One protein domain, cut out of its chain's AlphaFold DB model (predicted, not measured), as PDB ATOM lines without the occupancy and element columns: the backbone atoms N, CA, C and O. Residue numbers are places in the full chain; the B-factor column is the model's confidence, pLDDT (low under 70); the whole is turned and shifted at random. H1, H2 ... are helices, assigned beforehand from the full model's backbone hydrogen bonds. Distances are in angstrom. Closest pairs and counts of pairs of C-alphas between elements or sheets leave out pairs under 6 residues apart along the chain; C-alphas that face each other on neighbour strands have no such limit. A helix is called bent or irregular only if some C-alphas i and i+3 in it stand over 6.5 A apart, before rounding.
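Overview. This is residues 2 to 62 of the 106 residues of an uncharacterized protein of Eumeta variegata (UniProt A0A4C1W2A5). The longest helix, H2, makes the backbone of a loose, elongated model, with the shorter helix H1 running back alongside it at a small distance, the two nearly parallel in line but opposite in direction. At one end residues 14 to 22, the link from H1 to H2 together with residues 20 to 22 of H2, stick out; at the other end the short helix H3 and a long stretch with no named element, residues 46 to 62, form a loose head. The printed part has 61 residues with three named helices, in the order H1, H2, H3, and no named strand, and its class is all helix. The whole is loose, with a radius of gyration of the C-alphas of 13.5 A and spans of 43 by 22 by 15 A.

Along the chain. H2 is residues 20 to 35, 23.0 A from first to last C-alpha, from C-alpha 20 at (97.607, 85.390, 70.651) to C-alpha 35 at (90.018, 98.475, 87.921). It is neither bent nor irregular, but only just: C-alphas 21 and 24 are 6.1 A apart. H1 is residues 3 to 13, 15.1 A long, and begins with C-alpha 3 at (81.982, 100.067, 76.416). H3 is residues 41 to 45, 6.0 A from first to last C-alpha, and ends with C-alpha 45 at (99.451, 99.896, 90.650).

Arrangement. H2 and H1 are close but not clearly touching, with 2 pairs of C-alphas within 8 A; their closest C-alphas, those of Leu 5 and Leu 30, are 7.2 A apart. The two helices run opposite ways at a shallow tilt of 4 degrees, and their centres are 11.4 A apart. H2 and H3 are also close but not clearly touching; their closest C-alphas, those of Leu 35 and Val 44, are 6.9 A apart. H1 and H3 are apart. In H1 and H3 every backbone O i to N i+4 pair is within hydrogen-bond range, while in H2 10 of 12 are.

Size, cuts and confidence. The two C-alphas farthest apart, those of Glu 16 and Gln 58, are 43.0 A from each other. Residues 14 to 22, of which 20 to 22 belong to H2, stand free; the body without them spans 35 by 21 by 15 A. The link from H1 to H2 is short, with 6 residues, and the link from H2 to H3 is tight, with 5. Residues 46 to 62 hold no named element, and their C-alphas lie 9 to 20 A from the mean of all C-alphas. The printed part has no cut. The mean pLDDT of the printed part is 78.0, and 15 residues are under 70: residues 2 to 6, 12 to 14 and 16 to 22.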
ATOM      1  N   VAL A   2      83.227 101.974  79.982       61.34
ATOM      2  CA  VAL A   2      84.000 100.765  79.648       61.34
ATOM      3  C   VAL A   2      83.634 100.209  78.253       61.34
ATOM      4  O   VAL A   2      84.442  99.558  77.604       61.34
ATOM      5  N   ALA A   3      82.452 100.544  77.723       63.62
ATOM      6  CA  ALA A   3      81.982 100.067  76.416       63.62
ATOM      7  C   ALA A   3      82.896 100.412  75.210       63.62
ATOM      8  O   ALA A   3      83.137  99.527  74.391       63.62
ATOM      9  N   PRO A   4      83.478 101.625  75.086       64.75
ATOM     10  CA  PRO A   4      84.395 101.933  73.982       64.75
ATOM     11  C   PRO A   4      85.673 101.083  73.999       64.75
ATOM     12  O   PRO A   4      86.228 100.783  72.944       64.75
ATOM     13  N   LEU A   5      86.120 100.671  75.191       65.62
ATOM     14  CA  LEU A   5      87.286  99.807  75.356       65.62
ATOM     15  C   LEU A   5      87.008  98.392  74.840       65.62
ATOM     16  O   LEU A   5      87.813  97.848  74.087       65.62
ATOM     17  N   PHE A   6      85.836  97.836  75.161       68.00
ATOM     18  CA  PHE A   6      85.399  96.547  74.619       68.00
ATOM     19  C   PHE A   6      85.183  96.587  73.105       68.00
ATOM     20  O   PHE A   6      85.551  95.640  72.421       68.00
ATOM     21  N   ASN A   7      84.655  97.686  72.557       70.56
ATOM     22  CA  ASN A   7      84.495  97.826  71.106       70.56
ATOM     23  C   ASN A   7      85.845  97.797  70.382       70.56
ATOM     24  O   ASN A   7      85.988  97.107  69.376       70.56
ATOM     25  N   LYS A   8      86.847  98.505  70.917       70.44
ATOM     26  CA  LYS A   8      88.205  98.492  70.366       70.44
ATOM     27  C   LYS A   8      88.830  97.099  70.453       70.44
ATOM     28  O   LYS A   8      89.386  96.624  69.471       70.44
ATOM     29  N   PHE A   9      88.683  96.437  71.598       70.38
ATOM     30  CA  PHE A   9      89.161  95.071  71.790       70.38
ATOM     31  C   PHE A   9      88.496  94.078  70.819       70.38
ATOM     32  O   PHE A   9      89.185  93.285  70.183       70.38
ATOM     33  N   ASN A  10      87.177  94.163  70.635       70.94
ATOM     34  CA  ASN A  10      86.425  93.287  69.734       70.94
ATOM     35  C   ASN A  10      86.807  93.478  68.263       70.94
ATOM     36  O   ASN A  10      86.935  92.491  67.544       70.94
ATOM     37  N   LEU A  11      87.019  94.721  67.817       71.69
ATOM     38  CA  LEU A  11      87.473  95.009  66.452       71.69
ATOM     39  C   LEU A  11      88.833  94.366  66.158       71.69
ATOM     40  O   LEU A  11      89.054  93.833  65.075       71.69
ATOM     41  N   GLU A  12      89.738  94.384  67.132       66.75
ATOM     42  CA  GLU A  12      91.046  93.743  67.000       66.75
ATOM     43  C   GLU A  12      90.946  92.211  67.052       66.75
ATOM     44  O   GLU A  12      91.684  91.527  66.342       66.75
ATOM     45  N   PHE A  13      90.008  91.667  67.835       67.00
ATOM     46  CA  PHE A  13      89.746  90.226  67.932       67.00
ATOM     47  C   PHE A  13      89.148  89.636  66.646       67.00
ATOM     48  O   PHE A  13      89.408  88.483  66.317       67.00
ATOM     49  N   GLN A  14      88.371  90.431  65.905       68.25
ATOM     50  CA  GLN A  14      87.771  90.052  64.619       68.25
ATOM     51  C   GLN A  14      88.732  90.204  63.426       68.25
ATOM     52  O   GLN A  14      88.350  89.913  62.295       68.25
ATOM     53  N   SER A  15      89.968  90.667  63.648       71.56
ATOM     54  CA  SER A  15      90.955  90.827  62.576       71.56
ATOM     55  C   SER A  15      91.599  89.490  62.171       71.56
ATOM     56  O   SER A  15      91.807  88.607  62.999       71.56
ATOM     57  N   GLU A  16      91.965  89.345  60.892       60.56
ATOM     58  CA  GLU A  16      92.515  88.102  60.309       60.56
ATOM     59  C   GLU A  16      93.815  87.600  60.966       60.56
ATOM     60  O   GLU A  16      94.155  86.422  60.860       60.56
ATOM     61  N   LYS A  17      94.553  88.468  61.667       62.47
ATOM     62  CA  LYS A  17      95.758  88.098  62.418       62.47
ATOM     63  C   LYS A  17      95.448  88.094  63.909       62.47
ATOM     64  O   LYS A  17      95.755  89.053  64.614       62.47
ATOM     65  N   VAL A  18      94.896  86.992  64.414       57.72
ATOM     66  CA  VAL A  18      94.774  86.788  65.865       57.72
ATOM     67  C   VAL A  18      96.169  86.554  66.444       57.72
ATOM     68  O   VAL A  18      96.701  85.446  66.473       57.72
ATOM     69  N   VAL A  19      96.805  87.636  66.886       63.22
ATOM     70  CA  VAL A  19      98.117  87.596  67.527       63.22
ATOM     71  C   VAL A  19      97.925  87.236  69.002       63.22
ATOM     72  O   VAL A  19      97.832  88.110  69.861       63.22
ATOM     73  N   VAL A  20      97.856  85.936  69.300       59.69
ATOM     74  CA  VAL A  20      97.607  85.390  70.651       59.69
ATOM     75  C   VAL A  20      98.559  85.972  71.713       59.69
ATOM     76  O   VAL A  20      98.123  86.256  72.825       59.69
ATOM     77  N   HIS A  21      99.827  86.249  71.373       60.00
ATOM     78  CA  HIS A  21     100.778  86.855  72.323       60.00
ATOM     79  C   HIS A  21     100.430  88.312  72.695       60.00
ATOM     80  O   HIS A  21     100.663  88.730  73.824       60.00
ATOM     81  N   ASN A  22      99.813  89.070  71.783       67.50
ATOM     82  CA  ASN A  22      99.338  90.429  72.061       67.50
ATOM     83  C   ASN A  22      98.022  90.424  72.845       67.50
ATOM     84  O   ASN A  22      97.679  91.420  73.478       67.50
ATOM     85  N   LEU A  23      97.272  89.322  72.802       70.19
ATOM     86  CA  LEU A  23      95.967  89.229  73.442       70.19
ATOM     87  C   LEU A  23      96.079  89.306  74.966       70.19
ATOM     88  O   LEU A  23      95.338  90.060  75.592       70.19
ATOM     89  N   HIS A  24      97.026  88.567  75.549       77.81
ATOM     90  CA  HIS A  24      97.249  88.567  76.993       77.81
ATOM     91  C   HIS A  24      97.562  89.975  77.510       77.81
ATOM     92  O   HIS A  24      96.904  90.461  78.427       77.81
ATOM     93  N   GLU A  25      98.500  90.673  76.867       80.56
ATOM     94  CA  GLU A  25      98.873  92.036  77.259       80.56
ATOM     95  C   GLU A  25      97.718  93.030  77.085       80.56
ATOM     96  O   GLU A  25      97.507  93.900  77.936       80.56
ATOM     97  N   LYS A  26      96.903  92.873  76.036       79.12
ATOM     98  CA  LYS A  26      95.719  93.713  75.809       79.12
ATOM     99  C   LYS A  26      94.622  93.482  76.842       79.12
ATOM    100  O   LYS A  26      94.079  94.455  77.357       79.12
ATOM    101  N   ILE A  27      94.319  92.229  77.182       81.31
ATOM    102  CA  ILE A  27      93.349  91.895  78.239       81.31
ATOM    103  C   ILE A  27      93.846  92.417  79.583       81.31
ATOM    104  O   ILE A  27      93.077  93.005  80.339       81.31
ATOM    105  N   ARG A  28      95.138  92.251  79.866       85.38
ATOM    106  CA  ARG A  28      95.761  92.730  81.098       85.38
ATOM    107  C   ARG A  28      95.665  94.255  81.220       85.38
ATOM    108  O   ARG A  28      95.248  94.755  82.261       85.38
ATOM    109  N   THR A  29      95.949  94.977  80.135       85.69
ATOM    110  CA  THR A  29      95.794  96.441  80.058       85.69
ATOM    111  C   THR A  29      94.335  96.859  80.242       85.69
ATOM    112  O   THR A  29      94.038  97.744  81.040       85.69
ATOM    113  N   LEU A  30      93.411  96.183  79.557       84.06
ATOM    114  CA  LEU A  30      91.977  96.443  79.655       84.06
ATOM    115  C   LEU A  30      91.463  96.247  81.085       84.06
ATOM    116  O   LEU A  30      90.757  97.101  81.618       84.06
ATOM    117  N   TYR A  31      91.828  95.133  81.716       84.81
ATOM    118  CA  TYR A  31      91.421  94.819  83.079       84.81
ATOM    119  C   TYR A  31      91.967  95.847  84.073       84.81
ATOM    120  O   TYR A  31      91.223  96.351  84.911       84.81
ATOM    121  N   GLN A  32      93.234  96.243  83.927       87.56
ATOM    122  CA  GLN A  32      93.836  97.291  84.746       87.56
ATOM    123  C   GLN A  32      93.114  98.634  84.583       87.56
ATOM    124  O   GLN A  32      92.829  99.305  85.575       87.56
ATOM    125  N   GLU A  33      92.771  99.020  83.354       84.12
ATOM    126  CA  GLU A  33      92.001 100.238  83.107       84.12
ATOM    127  C   GLU A  33      90.613 100.186  83.741       84.12
ATOM    128  O   GLU A  33      90.180 101.192  84.298       84.12
ATOM    129  N   ILE A  34      89.931  99.039  83.687       84.44
ATOM    130  CA  ILE A  34      88.636  98.848  84.347       84.44
ATOM    131  C   ILE A  34      88.797  99.031  85.857       84.44
ATOM    132  O   ILE A  34      88.070  99.832  86.441       84.44
ATOM    133  N   LEU A  35      89.773  98.369  86.480       86.00
ATOM    134  CA  LEU A  35      90.018  98.475  87.921       86.00
ATOM    135  C   LEU A  35      90.279  99.922  88.359       86.00
ATOM    136  O   LEU A  35      89.695 100.373  89.340       86.00
ATOM    137  N   LEU A  36      91.062 100.691  87.597       85.94
ATOM    138  CA  LEU A  36      91.345 102.105  87.885       85.94
ATOM    139  C   LEU A  36      90.120 103.029  87.815       85.94
ATOM    140  O   LEU A  36      90.196 104.171  88.264       85.94
ATOM    141  N   ARG A  37      88.999 102.585  87.232       80.81
ATOM    142  CA  ARG A  37      87.741 103.352  87.237       80.81
ATOM    143  C   ARG A  37      86.933 103.169  88.514       80.81
ATOM    144  O   ARG A  37      86.006 103.946  88.729       80.81
ATOM    145  N   TYR A  38      87.258 102.164  89.325       81.12
ATOM    146  CA  TYR A  38      86.490 101.800  90.517       81.12
ATOM    147  C   TYR A  38      87.336 101.741  91.790       81.12
ATOM    148  O   TYR A  38      86.785 101.893  92.877       81.12
ATOM    149  N   LEU A  39      88.650 101.552  91.668       85.88
ATOM    150  CA  LEU A  39      89.587 101.407  92.775       85.88
ATOM    151  C   LEU A  39      90.661 102.498  92.758       85.88
ATOM    152  O   LEU A  39      91.000 103.052  91.711       85.88
ATOM    153  N   GLN A  40      91.218 102.776  93.933       88.88
ATOM    154  CA  GLN A  40      92.330 103.703  94.118       88.88
ATOM    155  C   GLN A  40      93.537 103.291  93.270       88.88
ATOM    156  O   GLN A  40      93.914 102.116  93.204       88.88
ATOM    157  N   ARG A  41      94.178 104.276  92.633       88.19
ATOM    158  CA  ARG A  41      95.307 104.045  91.723       88.19
ATOM    159  C   ARG A  41      96.466 103.359  92.438       88.19
ATOM    160  O   ARG A  41      97.082 102.459  91.878       88.19
ATOM    161  N   GLU A  42      96.737 103.766  93.671       89.94
ATOM    162  CA  GLU A  42      97.813 103.251  94.515       89.94
ATOM    163  C   GLU A  42      97.613 101.763  94.812       89.94
ATOM    164  O   GLU A  42      98.575 101.000  94.788       89.94
ATOM    165  N   TYR A  43      96.364 101.344  95.027       89.81
ATOM    166  CA  TYR A  43      96.005  99.948  95.266       89.81
ATOM    167  C   TYR A  43      96.202  99.088  94.011       89.81
ATOM    168  O   TYR A  43      96.779  98.005  94.094       89.81
ATOM    169  N   VAL A  44      95.780  99.591  92.845       89.38
ATOM    170  CA  VAL A  44      95.859  98.856  91.570       89.38
ATOM    171  C   VAL A  44      97.288  98.774  91.028       89.38
ATOM    172  O   VAL A  44      97.661  97.776  90.425       89.38
ATOM    173  N   MET A  45      98.100  99.815  91.225       89.62
ATOM    174  CA  MET A  45      99.451  99.896  90.650       89.62
ATOM    175  C   MET A  45     100.529  99.211  91.499       89.62
ATOM    176  O   MET A  45     101.600  98.915  90.979       89.62
ATOM    177  N   ARG A  46     100.286  98.984  92.798       88.50
ATOM    178  CA  ARG A  46     101.275  98.374  93.708       88.50
ATOM    179  C   ARG A  46     101.339  96.850  93.648       88.50
ATOM    180  O   ARG A  46     102.293  96.287  94.172       88.50
ATOM    181  N   GLN A  47     100.332  96.196  93.084       85.69
ATOM    182  CA  GLN A  47     100.120  94.754  93.222       85.69
ATOM    183  C   GLN A  47     100.002  94.095  91.851       85.69
ATOM    184  O   GLN A  47      99.635  94.745  90.869       85.69
ATOM    185  N   ASN A  48     100.281  92.792  91.778       86.94
ATOM    186  CA  ASN A  48     100.011  92.039  90.561       86.94
ATOM    187  C   ASN A  48      98.505  92.014  90.285       86.94
ATOM    188  O   ASN A  48      97.701  91.817  91.191       86.94
ATOM    189  N   LEU A  49      98.116  92.136  89.013       85.31
ATOM    190  CA  LEU A  49      96.703  92.193  88.608       85.31
ATOM    191  C   LEU A  49      95.871  90.990  89.076       85.31
ATOM    192  O   LEU A  49      94.685  91.153  89.343       85.31
ATOM    193  N   GLY A  50      96.483  89.807  89.198       84.31
ATOM    194  CA  GLY A  50      95.817  88.596  89.691       84.31
ATOM    195  C   GLY A  50      95.574  88.564  91.205       84.31
ATOM    196  O   GLY A  50      94.796  87.741  91.669       84.31
ATOM    197  N   GLU A  51      96.214  89.450  91.968       88.19
ATOM    198  CA  GLU A  51      96.103  89.533  93.433       88.19
ATOM    199  C   GLU A  51      95.141  90.648  93.875       88.19
ATOM    200  O   GLU A  51      94.752  90.726  95.042       88.19
ATOM    201  N   ILE A  52      94.736  91.519  92.946       89.25
ATOM    202  CA  ILE A  52      93.814  92.616  93.228       89.25
ATOM    203  C   ILE A  52      92.427  92.046  93.505       89.25
ATOM    204  O   ILE A  52      91.850  91.361  92.660       89.25
ATOM    205  N   ASN A  53      91.853  92.402  94.655       86.00
ATOM    206  CA  ASN A  53      90.458  92.116  94.957       86.00
ATOM    207  C   ASN A  53      89.560  93.245  94.402       86.00
ATOM    208  O   ASN A  53      89.516  94.327  95.002       86.00
ATOM    209  N   PRO A  54      88.810  93.020  93.302       83.62
ATOM    210  CA  PRO A  54      87.922  94.029  92.724       83.62
ATOM    211  C   PRO A  54      86.768  94.440  93.652       83.62
ATOM    212  O   PRO A  54      86.181  95.507  93.477       83.62
ATOM    213  N   GLU A  55      86.452  93.628  94.660       81.81
ATOM    214  CA  GLU A  55      85.354  93.862  95.600       81.81
ATOM    215  C   GLU A  55      85.800  94.572  96.885       81.81
ATOM    216  O   GLU A  55      84.993  94.787  97.794       81.81
ATOM    217  N   SER A  56      87.078  94.953  96.981       82.75
ATOM    218  CA  SER A  56      87.624  95.580  98.180       82.75
ATOM    219  C   SER A  56      86.993  96.949  98.440       82.75
ATOM    220  O   SER A  56      87.381  97.953  97.846       82.75
ATOM    221  N   GLN A  57      86.045  97.005  99.380       81.31
ATOM    222  CA  GLN A  57      85.345  98.241  99.753       81.31
ATOM    223  C   GLN A  57      86.296  99.325 100.275       81.31
ATOM    224  O   GLN A  57      86.080 100.505 100.022       81.31
ATOM    225  N   GLN A  58      87.374  98.923 100.955       85.88
ATOM    226  CA  GLN A  58      88.374  99.836 101.521       85.88
ATOM    227  C   GLN A  58      89.149 100.615 100.452       85.88
ATOM    228  O   GLN A  58      89.600 101.727 100.707       85.88
ATOM    229  N   HIS A  59      89.287 100.040  99.256       85.25
ATOM    230  CA  HIS A  59      90.067 100.618  98.166       85.25
ATOM    231  C   HIS A  59      89.185 101.163  97.043       85.25
ATOM    232  O   HIS A  59      89.709 101.561  96.004       85.25
ATOM    233  N   GLN A  60      87.861 101.190  97.227       84.19
ATOM    234  CA  GLN A  60      86.955 101.796  96.259       84.19
ATOM    235  C   GLN A  60      87.180 103.305  96.166       84.19
ATOM    236  O   GLN A  60      87.481 103.986  97.148       84.19
ATOM    237  N   LEU A  61      87.005 103.837  94.959       79.69
ATOM    238  CA  LEU A  61      86.963 105.273  94.749       79.69
ATOM    239  C   LEU A  61      85.765 105.878  95.487       79.69
ATOM    240  O   LEU A  61      84.655 105.326  95.507       79.69
ATOM    241  N   HIS A  62      86.009 107.044  96.079       74.19
ATOM    242  CA  HIS A  62      84.954 107.861  96.656       74.19
ATOM    243  C   HIS A  62      83.990 108.327  95.555       74.19
ATOM    244  O   HIS A  62      84.410 108.510  94.411       74.19
TER     245      HIS A  62